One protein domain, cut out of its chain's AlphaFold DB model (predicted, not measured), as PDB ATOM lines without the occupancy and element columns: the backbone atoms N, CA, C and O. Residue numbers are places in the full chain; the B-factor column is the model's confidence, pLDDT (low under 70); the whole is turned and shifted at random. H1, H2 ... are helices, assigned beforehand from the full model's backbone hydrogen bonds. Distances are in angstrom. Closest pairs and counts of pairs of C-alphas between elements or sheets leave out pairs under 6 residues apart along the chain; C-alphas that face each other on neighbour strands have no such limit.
ATOM      1  N   LEU A  22     -51.039  25.142  12.652       97.88
ATOM      2  CA  LEU A  22     -51.727  24.801  11.407       97.88
ATOM      3  C   LEU A  22     -53.193  25.249  11.447       97.88
ATOM      4  O   LEU A  22     -53.679  25.875  10.505       97.88
ATOM      5  N   TRP A  23     -53.882  24.968  12.556       97.62
ATOM      6  CA  TRP A  23     -55.263  25.394  12.768       97.62
ATOM      7  C   TRP A  23     -55.388  26.920  12.854       97.62
ATOM      8  O   TRP A  23     -56.179  27.519  12.126       97.62
ATOM      9  N   ALA A  24     -54.570  27.556  13.692       97.44
ATOM     10  CA  ALA A  24     -54.572  28.997  13.910       97.44
ATOM     11  C   ALA A  24     -54.280  29.784  12.627       97.44
ATOM     12  O   ALA A  24     -55.010  30.715  12.297       97.44
ATOM     13  N   ALA A  25     -53.254  29.387  11.869       97.38
ATOM     14  CA  ALA A  25     -52.894  30.034  10.612       97.38
ATOM     15  C   ALA A  25     -53.980  29.850   9.541       97.38
ATOM     16  O   ALA A  25     -54.242  30.779   8.779       97.38
ATOM     17  N   SER A  26     -54.665  28.700   9.527       96.81
ATOM     18  CA  SER A  26     -55.817  28.477   8.644       96.81
ATOM     19  C   SER A  26     -56.967  29.433   8.974       96.81
ATOM     20  O   SER A  26     -57.508  30.080   8.078       96.81
ATOM     21  N   TRP A  27     -57.295  29.612  10.258       96.12
ATOM     22  CA  TRP A  27     -58.293  30.603  10.688       96.12
ATOM     23  C   TRP A  27     -57.862  32.045  10.435       96.12
ATOM     24  O   TRP A  27     -58.687  32.883  10.073       96.12
ATOM     25  N   ALA A  28     -56.570  32.335  10.564       95.94
ATOM     26  CA  ALA A  28     -56.016  33.655  10.304       95.94
ATOM     27  C   ALA A  28     -56.100  34.071   8.825       95.94
ATOM     28  O   ALA A  28     -55.904  35.247   8.526       95.94
ATOM     29  N   ILE A  29     -56.397  33.152   7.893       95.75
ATOM     30  CA  ILE A  29     -56.734  33.499   6.500       95.75
ATOM     31  C   ILE A  29     -58.124  34.142   6.421       95.75
ATOM     32  O   ILE A  29     -58.319  35.048   5.605       95.75
ATOM     33  N   ALA A  30     -59.072  33.698   7.254       93.94
ATOM     34  CA  ALA A  30     -60.422  34.255   7.327       93.94
ATOM     35  C   ALA A  30     -60.468  35.527   8.188       93.94
ATOM     36  O   ALA A  30     -61.051  36.527   7.776       93.94
ATOM     37  N   TYR A  31     -59.796  35.520   9.343       93.56
ATOM     38  CA  TYR A  31     -59.742  36.649  10.275       93.56
ATOM     39  C   TYR A  31     -58.325  37.201  10.365       93.56
ATOM     40  O   TYR A  31     -57.557  36.863  11.260       93.56
ATOM     41  N   ARG A  32     -57.944  38.044   9.413       93.56
ATOM     42  CA  ARG A  32     -56.560  38.511   9.312       93.56
ATOM     43  C   ARG A  32     -56.315  39.661  10.275       93.56
ATOM     44  O   ARG A  32     -56.885  40.733  10.095       93.56
ATOM     45  N   LYS A  33     -55.444  39.446  11.262       91.94
ATOM     46  CA  LYS A  33     -55.024  40.492  12.196       91.94
ATOM     47  C   LYS A  33     -53.525  40.410  12.465       91.94
ATOM     48  O   LYS A  33     -52.998  39.336  12.770       91.94
ATOM     49  N   PHE A  34     -52.848  41.546  12.312       93.31
ATOM     50  CA  PHE A  34     -51.455  41.693  12.714       93.31
ATOM     51  C   PHE A  34     -51.414  41.758  14.241       93.31
ATOM     52  O   PHE A  34     -52.207  42.465  14.836       93.31
ATOM     53  N   PHE A  35     -50.551  40.989  14.899       92.50
ATOM     54  CA  PHE A  35     -50.548  40.945  16.362       92.50
ATOM     55  C   PHE A  35     -50.069  42.266  16.971       92.50
ATOM     56  O   PHE A  35     -50.635  42.731  17.950       92.50
ATOM     57  N   TRP A  36     -49.044  42.887  16.389       90.69
ATOM     58  CA  TRP A  36     -48.418  44.068  16.984       90.69
ATOM     59  C   TRP A  36     -49.110  45.386  16.618       90.69
ATOM     60  O   TRP A  36     -48.667  46.426  17.093       90.69
ATOM     61  N   ASP A  37     -50.212  45.348  15.849       86.19
ATOM     62  CA  ASP A  37     -50.988  46.549  15.501       86.19
ATOM     63  C   ASP A  37     -51.556  47.264  16.733       86.19
ATOM     64  O   ASP A  37     -51.787  48.463  16.684       86.19
ATOM     65  N   ARG A  53     -45.467  52.544  10.201       88.12
ATOM     66  CA  ARG A  53     -44.367  51.580  10.368       88.12
ATOM     67  C   ARG A  53     -44.793  50.129  10.106       88.12
ATOM     68  O   ARG A  53     -43.964  49.320   9.691       88.12
ATOM     69  N   ASP A  54     -46.077  49.816  10.279       89.38
ATOM     70  CA  ASP A  54     -46.618  48.463  10.141       89.38
ATOM     71  C   ASP A  54     -47.181  48.180   8.739       89.38
ATOM     72  O   ASP A  54     -47.637  47.067   8.464       89.38
ATOM     73  N   ALA A  55     -47.117  49.146   7.813       90.06
ATOM     74  CA  ALA A  55     -47.721  49.045   6.480       90.06
ATOM     75  C   ALA A  55     -47.295  47.785   5.702       90.06
ATOM     76  O   ALA A  55     -48.108  47.162   5.007       90.06
ATOM     77  N   VAL A  56     -46.031  47.372   5.851       93.25
ATOM     78  CA  VAL A  56     -45.505  46.142   5.239       93.25
ATOM     79  C   VAL A  56     -46.223  44.914   5.801       93.25
ATOM     80  O   VAL A  56     -46.721  44.085   5.036       93.25
ATOM     81  N   PHE A  57     -46.343  44.810   7.124       93.12
ATOM     82  CA  PHE A  57     -46.993  43.677   7.779       93.12
ATOM     83  C   PHE A  57     -48.491  43.636   7.492       93.12
ATOM     84  O   PHE A  57     -49.020  42.568   7.191       93.12
ATOM     85  N   LEU A  58     -49.167  44.784   7.462       91.94
ATOM     86  CA  LEU A  58     -50.577  44.865   7.069       91.94
ATOM     87  C   LEU A  58     -50.791  44.368   5.636       91.94
ATOM     88  O   LEU A  58     -51.745  43.644   5.355       91.94
ATOM     89  N   THR A  59     -49.878  44.686   4.720       94.56
ATOM     90  CA  THR A  59     -49.955  44.175   3.346       94.56
ATOM     91  C   THR A  59     -49.768  42.656   3.308       94.56
ATOM     92  O   THR A  59     -50.575  41.946   2.701       94.56
ATOM     93  N   LEU A  60     -48.747  42.145   3.997       96.38
ATOM     94  CA  LEU A  60     -48.408  40.721   3.989       96.38
ATOM     95  C   LEU A  60     -49.389  39.846   4.783       96.38
ATOM     96  O   LEU A  60     -49.523  38.671   4.460       96.38
ATOM     97  N   ILE A  61     -50.076  40.384   5.793       94.81
ATOM     98  CA  ILE A  61     -50.951  39.625   6.702       94.81
ATOM     99  C   ILE A  61     -52.425  39.892   6.404       94.81
ATOM    100  O   ILE A  61     -53.211  38.951   6.320       94.81
ATOM    101  N   VAL A  62     -52.814  41.159   6.241       92.38
ATOM    102  CA  VAL A  62     -54.222  41.565   6.099       92.38
ATOM    103  C   VAL A  62     -54.672  41.526   4.639       92.38
ATOM    104  O   VAL A  62     -55.755  41.014   4.340       92.38
ATOM    105  N   ARG A  63     -53.844  42.002   3.697       93.38
ATOM    106  CA  ARG A  63     -54.226  42.055   2.273       93.38
ATOM    107  C   ARG A  63     -53.999  40.735   1.522       93.38
ATOM    108  O   ARG A  63     -54.927  40.269   0.868       93.38
ATOM    109  N   VAL A  64     -52.804  40.136   1.606       95.62
ATOM    110  CA  VAL A  64     -52.358  39.015   0.727       95.62
ATOM    111  C   VAL A  64     -52.207  37.648   1.440       95.62
ATOM    112  O   VAL A  64     -51.848  36.649   0.827       95.62
ATOM    113  N   PRO A  65     -52.698  37.518   2.676       96.44
ATOM    114  CA  PRO A  65     -52.278  36.519   3.699       96.44
ATOM    115  C   PRO A  65     -50.984  35.698   3.449       96.44
ATOM    116  O   PRO A  65     -50.953  34.479   3.636       96.44
ATOM    117  N   ALA A  66     -49.887  36.342   3.051       97.62
ATOM    118  CA  ALA A  66     -48.631  35.669   2.726       97.62
ATOM    119  C   ALA A  66     -48.002  34.986   3.954       97.62
ATOM    120  O   ALA A  66     -47.549  33.844   3.864       97.62
ATOM    121  N   ILE A  67     -48.012  35.651   5.116       97.62
ATOM    122  CA  ILE A  67     -47.430  35.090   6.348       97.62
ATOM    123  C   ILE A  67     -48.220  33.867   6.819       97.62
ATOM    124  O   ILE A  67     -47.621  32.871   7.211       97.62
ATOM    125  N   GLN A  68     -49.549  33.887   6.722       98.06
ATOM    126  CA  GLN A  68     -50.400  32.757   7.095       98.06
ATOM    127  C   GLN A  68     -50.109  31.525   6.231       98.06
ATOM    128  O   GLN A  68     -49.967  30.426   6.763       98.06
ATOM    129  N   ILE A  69     -49.942  31.706   4.915       98.12
ATOM    130  CA  ILE A  69     -49.559  30.615   4.002       98.12
ATOM    131  C   ILE A  69     -48.184  30.057   4.387       98.12
ATOM    132  O   ILE A  69     -48.014  28.840   4.483       98.12
ATOM    133  N   ILE A  70     -47.215  30.932   4.668       98.25
ATOM    134  CA  ILE A  70     -45.881  30.525   5.123       98.25
ATOM    135  C   ILE A  70     -45.978  29.720   6.429       98.25
ATOM    136  O   ILE A  70     -45.332  28.678   6.539       98.25
ATOM    137  N   LEU A  71     -46.795  30.149   7.394       98.25
ATOM    138  CA  LEU A  71     -46.992  29.449   8.668       98.25
ATOM    139  C   LEU A  71     -47.647  28.078   8.496       98.25
ATOM    140  O   LEU A  71     -47.214  27.126   9.143       98.25
ATOM    141  N   ILE A  72     -48.623  27.945   7.594       98.38
ATOM    142  CA  ILE A  72     -49.220  26.647   7.244       98.38
ATOM    143  C   ILE A  72     -48.144  25.701   6.701       98.38
ATOM    144  O   ILE A  72     -48.036  24.563   7.158       98.38
ATOM    145  N   VAL A  73     -47.301  26.175   5.779       98.06
ATOM    146  CA  VAL A  73     -46.198  25.371   5.232       98.06
ATOM    147  C   VAL A  73     -45.208  24.978   6.333       98.06
ATOM    148  O   VAL A  73     -44.851  23.806   6.433       98.06
ATOM    149  N   HIS A  74     -44.806  25.909   7.202       97.12
ATOM    150  CA  HIS A  74     -43.908  25.605   8.324       97.12
ATOM    151  C   HIS A  74     -44.518  24.572   9.279       97.12
ATOM    152  O   HIS A  74     -43.832  23.630   9.677       97.12
ATOM    153  N   ALA A  75     -45.807  24.696   9.603       97.12
ATOM    154  CA  ALA A  75     -46.512  23.749  10.456       97.12
ATOM    155  C   ALA A  75     -46.555  22.341   9.837       97.12
ATOM    156  O   ALA A  75     -46.248  21.363  10.518       97.12
ATOM    157  N   LEU A  76     -46.845  22.226   8.537       95.62
ATOM    158  CA  LEU A  76     -46.819  20.945   7.819       95.62
ATOM    159  C   LEU A  76     -45.417  20.324   7.800       95.62
ATOM    160  O   LEU A  76     -45.269  19.128   8.057       95.62
ATOM    161  N   ILE A  77     -44.384  21.133   7.557       92.62
ATOM    162  CA  ILE A  77     -42.981  20.700   7.599       92.62
ATOM    163  C   ILE A  77     -42.613  20.187   9.001       92.62
ATOM    164  O   ILE A  77     -42.005  19.123   9.136       92.62
ATOM    165  N   MET A  78     -43.019  20.895  10.058       92.44
ATOM    166  CA  MET A  78     -42.798  20.462  11.440       92.44
ATOM    167  C   MET A  78     -43.477  19.135  11.749       92.44
ATOM    168  O   MET A  78     -42.837  18.244  12.310       92.44
ATOM    169  N   LEU A  79     -44.750  18.986  11.373       92.75
ATOM    170  CA  LEU A  79     -45.478  17.732  11.546       92.75
ATOM    171  C   LEU A  79     -44.755  16.594  10.820       92.75
ATOM    172  O   LEU A  79     -44.532  15.545  11.417       92.75
ATOM    173  N   ALA A  80     -44.298  16.818   9.586       87.88
ATOM    174  CA  ALA A  80     -43.573  15.819   8.808       87.88
ATOM    175  C   ALA A  80     -42.215  15.414   9.420       87.88
ATOM    176  O   ALA A  80     -41.812  14.259   9.280       87.88
ATOM    177  N   PHE A  81     -41.494  16.328  10.083       81.75
ATOM    178  CA  PHE A  81     -40.160  16.050  10.642       81.75
ATOM    179  C   PHE A  81     -40.158  15.630  12.118       81.75
ATOM    180  O   PHE A  81     -39.190  15.016  12.582       81.75
ATOM    181  N   GLU A  82     -41.196  15.963  12.882       87.62
ATOM    182  CA  GLU A  82     -41.375  15.475  14.253       87.62
ATOM    183  C   GLU A  82     -42.146  14.154  14.286       87.62
ATOM    184  O   GLU A  82     -41.878  13.304  15.144       87.62
ATOM    185  N   TRP A  83     -43.027  13.923  13.309       83.31
ATOM    186  CA  TRP A  83     -43.577  12.602  13.059       83.31
ATOM    187  C   TRP A  83     -42.534  11.737  12.343       83.31
ATOM    188  O   TRP A  83     -41.931  12.177  11.367       83.31
ATOM    189  N   PRO A  84     -42.263  10.502  12.792       70.31
ATOM    190  CA  PRO A  84     -41.184   9.690  12.245       70.31
ATOM    191  C   PRO A  84     -41.521   9.032  10.901       70.31
ATOM    192  O   PRO A  84     -41.477   7.802  10.781       70.31
ATOM    193  N   LEU A  85     -41.811   9.852   9.883       75.00
ATOM    194  CA  LEU A  85     -42.030   9.415   8.509       75.00
ATOM    195  C   LEU A  85     -40.797   8.633   8.021       75.00
ATOM    196  O   LEU A  85     -39.693   9.185   8.003       75.00
ATOM    197  N   PRO A  86     -40.948   7.349   7.635       71.31
ATOM    198  CA  PRO A  86     -39.823   6.484   7.274       71.31
ATOM    199  C   PRO A  86     -38.905   7.085   6.204       71.31
ATOM    200  O   PRO A  86     -37.687   6.988   6.321       71.31
ATOM    201  N   LEU A  87     -39.493   7.781   5.226       72.69
ATOM    202  CA  LEU A  87     -38.803   8.414   4.099       72.69
ATOM    203  C   LEU A  87     -37.839   9.539   4.515       72.69
ATOM    204  O   LEU A  87     -36.878   9.817   3.807       72.69
ATOM    205  N   LEU A  88     -38.067  10.181   5.666       70.75
ATOM    206  CA  LEU A  88     -37.319  11.370   6.094       70.75
ATOM    207  C   LEU A  88     -36.282  11.075   7.185       70.75
ATOM    208  O   LEU A  88     -35.474  11.950   7.503       70.75
ATOM    209  N   ARG A  89     -36.243   9.841   7.718       68.44
ATOM    210  CA  ARG A  89     -35.380   9.460   8.854       68.44
ATOM    211  C   ARG A  89     -33.890   9.662   8.609       68.44
ATOM    212  O   ARG A  89     -33.146   9.913   9.553       68.44
ATOM    213  N   GLN A  90     -33.452   9.528   7.360       70.75
ATOM    214  CA  GLN A  90     -32.041   9.656   6.995       70.75
ATOM    215  C   GLN A  90     -31.633  11.096   6.648       70.75
ATOM    216  O   GLN A  90     -30.441  11.377   6.538       70.75
ATOM    217  N   SER A  91     -32.590  12.023   6.520       73.56
ATOM    218  CA  SER A  91     -32.299  13.411   6.150       73.56
ATOM    219  C   SER A  91     -31.591  14.176   7.276       73.56
ATOM    220  O   SER A  91     -31.851  13.970   8.464       73.56
ATOM    221  N   ALA A  92     -30.713  15.117   6.914       68.38
ATOM    222  CA  ALA A  92     -30.043  15.989   7.883       68.38
ATOM    223  C   ALA A  92     -31.046  16.821   8.710       68.38
ATOM    224  O   ALA A  92     -30.856  16.999   9.914       68.38
ATOM    225  N   LEU A  93     -32.158  17.238   8.092       66.94
ATOM    226  CA  LEU A  93     -33.255  17.975   8.735       66.94
ATOM    227  C   LEU A  93     -33.874  17.210   9.913       66.94
ATOM    228  O   LEU A  93     -34.364  17.800  10.875       66.94
ATOM    229  N   TYR A  94     -33.817  15.883   9.862       74.81
ATOM    230  CA  TYR A  94     -34.428  15.013  10.851       74.81
ATOM    231  C   TYR A  94     -33.509  14.692  12.039       74.81
ATOM    232  O   TYR A  94     -34.001  14.470  13.145       74.81
ATOM    233  N   ARG A  95     -32.183  14.683  11.836       76.88
ATOM    234  CA  ARG A  95     -31.203  14.157  12.809       76.88
ATOM    235  C   ARG A  95     -30.569  15.207  13.719       76.88
ATOM    236  O   ARG A  95     -30.033  14.846  14.763       76.88
ATOM    237  N   HIS A  96     -30.586  16.480  13.329       86.00
ATOM    238  CA  HIS A  96     -29.843  17.520  14.038       86.00
ATOM    239  C   HIS A  96     -30.753  18.393  14.902       86.00
ATOM    240  O   HIS A  96     -31.649  19.073  14.400       86.00
ATOM    241  N   HIS A  97     -30.467  18.430  16.208       89.69
ATOM    242  CA  HIS A  97     -31.159  19.315  17.152       89.69
ATOM    243  C   HIS A  97     -31.056  20.786  16.736       89.69
ATOM    244  O   HIS A  97     -32.057  21.490  16.797       89.69
ATOM    245  N   SER A  98     -29.885  21.234  16.267       91.62
ATOM    246  CA  SER A  98     -29.638  22.624  15.853       91.62
ATOM    247  C   SER A  98     -30.575  23.082  14.737       91.62
ATOM    248  O   SER A  98     -31.219  24.115  14.878       91.62
ATOM    249  N   VAL A  99     -30.721  22.280  13.678       91.69
ATOM    250  CA  VAL A  99     -31.613  22.584  12.548       91.69
ATOM    251  C   VAL A  99     -33.049  22.773  13.028       91.69
ATOM    252  O   VAL A  99     -33.714  23.736  12.654       91.69
ATOM    253  N   LYS A 100     -33.514  21.884  13.910       92.31
ATOM    254  CA  LYS A 100     -34.877  21.935  14.443       92.31
ATOM    255  C   LYS A 100     -35.092  23.121  15.381       92.31
ATOM    256  O   LYS A 100     -36.121  23.775  15.289       92.31
ATOM    257  N   ILE A 101     -34.112  23.441  16.229       95.69
ATOM    258  CA  ILE A 101     -34.147  24.634  17.089       95.69
ATOM    259  C   ILE A 101     -34.261  25.897  16.233       95.69
ATOM    260  O   ILE A 101     -35.148  26.709  16.478       95.69
ATOM    261  N   THR A 102     -33.419  26.044  15.206       95.88
ATOM    262  CA  THR A 102     -33.485  27.188  14.288       95.88
ATOM    263  C   THR A 102     -34.847  27.263  13.606       95.88
ATOM    264  O   THR A 102     -35.451  28.331  13.581       95.88
ATOM    265  N   PHE A 103     -35.368  26.132  13.122       95.69
ATOM    266  CA  PHE A 103     -36.680  26.090  12.484       95.69
ATOM    267  C   PHE A 103     -37.807  26.519  13.433       95.69
ATOM    268  O   PHE A 103     -38.669  27.305  13.043       95.69
ATOM    269  N   TYR A 104     -37.781  26.071  14.693       96.88
ATOM    270  CA  TYR A 104     -38.770  26.467  15.700       96.88
ATOM    271  C   TYR A 104     -38.698  27.956  16.015       96.88
ATOM    272  O   TYR A 104     -39.737  28.598  16.094       96.88
ATOM    273  N   VAL A 105     -37.492  28.513  16.160       97.94
ATOM    274  CA  VAL A 105     -37.304  29.942  16.451       97.94
ATOM    275  C   VAL A 105     -37.784  30.806  15.286       97.94
ATOM    276  O   VAL A 105     -38.538  31.746  15.507       97.94
ATOM    277  N   VAL A 106     -37.416  30.466  14.047       97.94
ATOM    278  CA  VAL A 106     -37.886  31.191  12.852       97.94
ATOM    279  C   VAL A 106     -39.408  31.122  12.740       97.94
ATOM    280  O   VAL A 106     -40.061  32.147  12.552       97.94
ATOM    281  N   THR A 107     -39.986  29.932  12.929       98.00
ATOM    282  CA  THR A 107     -41.443  29.748  12.891       98.00
ATOM    283  C   THR A 107     -42.130  30.532  14.008       98.00
ATOM    284  O   THR A 107     -43.161  31.146  13.763       98.00
ATOM    285  N   ALA A 108     -41.554  30.568  15.213       98.19
ATOM    286  CA  ALA A 108     -42.096  31.325  16.337       98.19
ATOM    287  C   ALA A 108     -42.091  32.837  16.081       98.19
ATOM    288  O   ALA A 108     -43.073  33.505  16.387       98.19
ATOM    289  N   VAL A 109     -41.024  33.375  15.481       98.06
ATOM    290  CA  VAL A 109     -40.959  34.797  15.108       98.06
ATOM    291  C   VAL A 109     -42.020  35.137  14.063       98.06
ATOM    292  O   VAL A 109     -42.694  36.148  14.194       98.06
ATOM    293  N   LEU A 110     -42.219  34.294  13.049       97.75
ATOM    294  CA  LEU A 110     -43.281  34.515  12.062       97.75
ATOM    295  C   LEU A 110     -44.676  34.381  12.687       97.75
ATOM    296  O   LEU A 110     -45.570  35.171  12.387       97.75
ATOM    297  N   ALA A 111     -44.860  33.398  13.569       97.88
ATOM    298  CA  ALA A 111     -46.128  33.134  14.238       97.88
ATOM    299  C   ALA A 111     -46.501  34.250  15.220       97.88
ATOM    300  O   ALA A 111     -47.686  34.507  15.411       97.88
ATOM    301  N   SER A 112     -45.524  34.955  15.800       97.19
ATOM    302  CA  SER A 112     -45.800  36.101  16.668       97.19
ATOM    303  C   SER A 112     -46.271  37.340  15.908       97.19
ATOM    304  O   SER A 112     -46.779  38.263  16.532       97.19
ATOM    305  N   LEU A 113     -46.133  37.384  14.576       96.56
ATOM    306  CA  LEU A 113     -46.671  38.478  13.765       96.56
ATOM    307  C   LEU A 113     -48.183  38.349  13.558       96.56
ATOM    308  O   LEU A 113     -48.852  39.351  13.334       96.56
ATOM    309  N   VAL A 114     -48.740  37.141  13.607       96.81
ATOM    310  CA  VAL A 114     -50.160  36.895  13.329       96.81
ATOM    311  C   VAL A 114     -50.897  36.656  14.640       96.81
ATOM    312  O   VAL A 114     -50.517  35.793  15.429       96.81
ATOM    313  N   TYR A 115     -51.975  37.408  14.866       95.06
ATOM    314  CA  TYR A 115     -52.639  37.453  16.169       95.06
ATOM    315  C   TYR A 115     -53.109  36.079  16.664       95.06
ATOM    316  O   TYR A 115     -52.891  35.714  17.815       95.06
ATOM    317  N   GLN A 116     -53.695  35.279  15.776       95.94
ATOM    318  CA  GLN A 116     -54.251  33.968  16.117       95.94
ATOM    319  C   GLN A 116     -53.184  32.918  16.448       95.94
ATOM    320  O   GLN A 116     -53.515  31.900  17.050       95.94
ATOM    321  N   SER A 117     -51.927  33.118  16.040       97.00
ATOM    322  CA  SER A 117     -50.859  32.121  16.189       97.00
ATOM    323  C   SER A 117     -49.887  32.399  17.333       97.00
ATOM    324  O   SER A 117     -48.882  31.693  17.458       97.00
ATOM    325  N   ILE A 118     -50.177  33.387  18.184       95.69
ATOM    326  CA  ILE A 118     -49.280  33.777  19.275       95.69
ATOM    327  C   ILE A 118     -49.037  32.630  20.272       95.69
ATOM    328  O   ILE A 118     -47.899  32.408  20.688       95.69
ATOM    329  N   ASP A 119     -50.061  31.826  20.572       94.81
ATOM    330  CA  ASP A 119     -49.933  30.657  21.451       94.81
ATOM    331  C   ASP A 119     -48.950  29.636  20.863       94.81
ATOM    332  O   ASP A 119     -48.019  29.179  21.534       94.81
ATOM    333  N   GLY A 120     -49.099  29.335  19.569       94.69
ATOM    334  CA  GLY A 120     -48.176  28.481  18.826       94.69
ATOM    335  C   GLY A 120     -46.738  29.008  18.868       94.69
ATOM    336  O   GLY A 120     -45.810  28.227  19.083       94.69
ATOM    337  N   ALA A 121     -46.543  30.326  18.741       97.00
ATOM    338  CA  ALA A 121     -45.228  30.960  18.844       97.00
ATOM    339  C   ALA A 121     -44.574  30.716  20.213       97.00
ATOM    340  O   ALA A 121     -43.423  30.273  20.279       97.00
ATOM    341  N   PHE A 122     -45.310  30.933  21.307       96.75
ATOM    342  CA  PHE A 122     -44.799  30.710  22.660       96.75
ATOM    343  C   PHE A 122     -44.399  29.253  22.890       96.75
ATOM    344  O   PHE A 122     -43.282  28.977  23.342       96.75
ATOM    345  N   TYR A 123     -45.262  28.301  22.531       97.00
ATOM    346  CA  TYR A 123     -44.939  26.888  22.714       97.00
ATOM    347  C   TYR A 123     -43.790  26.421  21.813       97.00
ATOM    348  O   TYR A 123     -43.049  25.516  22.201       97.00
ATOM    349  N   LEU A 124     -43.582  27.036  20.644       97.56
ATOM    350  CA  LEU A 124     -42.403  26.779  19.810       97.56
ATOM    351  C   LEU A 124     -41.104  27.280  20.449       97.56
ATOM    352  O   LEU A 124     -40.102  26.565  20.402       97.56
ATOM    353  N   LEU A 125     -41.113  28.449  21.098       98.00
ATOM    354  CA  LEU A 125     -39.953  28.932  21.858       98.00
ATOM    355  C   LEU A 125     -39.634  28.012  23.043       98.00
ATOM    356  O   LEU A 125     -38.468  27.683  23.275       98.00
ATOM    357  N   ILE A 126     -40.662  27.520  23.744       98.06
ATOM    358  CA  ILE A 126     -40.488  26.517  24.803       98.06
ATOM    359  C   ILE A 126     -39.907  25.228  24.208       98.06
ATOM    360  O   ILE A 126     -38.897  24.729  24.703       98.06
ATOM    361  N   ALA A 127     -40.468  24.708  23.111       97.06
ATOM    362  CA  ALA A 127     -39.955  23.512  22.442       97.06
ATOM    363  C   ALA A 127     -38.487  23.674  22.004       97.06
ATOM    364  O   ALA A 127     -37.695  22.736  22.145       97.06
ATOM    365  N   ALA A 128     -38.100  24.863  21.532       97.44
ATOM    366  CA  ALA A 128     -36.724  25.199  21.181       97.44
ATOM    367  C   ALA A 128     -35.796  25.166  22.407       97.44
ATOM    368  O   ALA A 128     -34.741  24.533  22.353       97.44
ATOM    369  N   ALA A 129     -36.200  25.766  23.530       97.81
ATOM    370  CA  ALA A 129     -35.429  25.753  24.775       97.81
ATOM    371  C   ALA A 129     -35.262  24.330  25.343       97.81
ATOM    372  O   ALA A 129     -34.157  23.915  25.711       97.81
ATOM    373  N   VAL A 130     -36.343  23.546  25.352       96.94
ATOM    374  CA  VAL A 130     -36.335  22.140  25.783       96.94
ATOM    375  C   VAL A 130     -35.420  21.306  24.885       96.94
ATOM    376  O   VAL A 130     -34.623  20.504  25.378       96.94
ATOM    377  N   ARG A 131     -35.464  21.523  23.567       94.69
ATOM    378  CA  ARG A 131     -34.584  20.829  22.624       94.69
ATOM    379  C   ARG A 131     -33.125  21.246  22.761       94.69
ATOM    380  O   ARG A 131     -32.245  20.392  22.692       94.69
ATOM    381  N   ALA A 132     -32.851  22.523  23.019       96.19
ATOM    382  CA  ALA A 132     -31.502  22.996  23.311       96.19
ATOM    383  C   ALA A 132     -30.930  22.296  24.552       96.19
ATOM    384  O   ALA A 132     -29.770  21.879  24.553       96.19
ATOM    385  N   ARG A 133     -31.756  22.079  25.582       95.38
ATOM    386  CA  ARG A 133     -31.372  21.277  26.749       95.38
ATOM    387  C   ARG A 133     -31.088  19.818  26.387       95.38
ATOM    388  O   ARG A 133     -30.035  19.318  26.773       95.38
ATOM    389  N   ALA A 134     -31.955  19.167  25.611       93.88
ATOM    390  CA  ALA A 134     -31.723  17.799  25.129       93.88
ATOM    391  C   ALA A 134     -30.399  17.682  24.346       93.88
ATOM    392  O   ALA A 134     -29.625  16.748  24.552       93.88
ATOM    393  N   SER A 135     -30.089  18.685  23.518       93.44
ATOM    394  CA  SER A 135     -28.828  18.768  22.778       93.44
ATOM    395  C   SER A 135     -27.610  18.885  23.698       93.44
ATOM    396  O   SER A 135     -26.593  18.251  23.432       93.44
ATOM    397  N   ARG A 136     -27.692  19.668  24.784       94.81
ATOM    398  CA  ARG A 136     -26.606  19.789  25.779       94.81
ATOM    399  C   ARG A 136     -26.367  18.482  26.531       94.81
ATOM    400  O   ARG A 136     -25.220  18.144  26.805       94.81
ATOM    401  N   LEU A 137     -27.435  17.738  26.813       93.06
ATOM    402  CA  LEU A 137     -27.381  16.410  27.433       93.06
ATOM    403  C   LEU A 137     -26.971  15.299  26.452       93.06
ATOM    404  O   LEU A 137     -26.834  14.152  26.865       93.06
ATOM    405  N   ARG A 138     -26.757  15.632  25.169       90.06
ATOM    406  CA  ARG A 138     -26.441  14.686  24.087       90.06
ATOM    407  C   ARG A 138     -27.479  13.566  23.957       90.06
ATOM    408  O   ARG A 138     -27.142  12.443  23.590       90.06
TER     409      ARG A 138
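This is residues 22 to 37 and 53 to 138 of the 153 residues of an uncharacterized protein of Mixia osmundae (strain CBS 9802 / IAM 14324 / JCM 22182 / KY 12970) (UniProt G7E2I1). An elongated bundle has H3 on one side and the hairpin of H5 and H6 on the other, with short H1 between the beginnings of H3 and H6. H2 crosses one end and little H4 lies at the other, between H3 and H5. The printed part has 102 residues with six named helices, H1 to H6 in order, and no named strand: all helix. It is compact, radius of gyration of the C-alphas 14.8 A, spanning 43 by 27 by 19 A.

H1, residues 22 to 30, touches H3, residues 66 to 82, at C-alphas 25 and 68, 5.1 A apart, a shallow tilt of 14 degrees, opposite ways. H2, residues 53 to 63, touches H3 only at the corner, C-alphas 60 and 66 being 5.2 A apart. H3 only just touches H4, residues 92 to 95, with 3 pairs of C-alphas within 8 A, the closest 81 and 94 at 5.8 A. H5, residues 97 to 111, touches H3 at C-alphas 107 and 74, 6.6 A, a shallow tilt of 28 degrees. H5 and H6, residues 115 to 136, form a helical hairpin, C-alphas 108 and 121 being 4.0 A apart. H6 touches H1 with residues 115 to 117 alone; H3 and H6 are apart. Every O i to N i+4 pair is within hydrogen-bond range in H3 and H5, against 4 of 5 in H1, 6 of 7 in H2 and 16 of 18 in H6; H4 is too short for one.

H1 begins at C-alpha 22 (-51.727, 24.801, 11.407). H3 measures 24.4 A, H5 20.6 A and H6 32.9 A, ending at C-alpha 136 (-26.606, 19.789, 25.779).

Residues 38 to 52 are not printed; C-alphas 37 and 53 are 9.8 A apart. Residues 89 and 92 to 93 have pLDDT under 70.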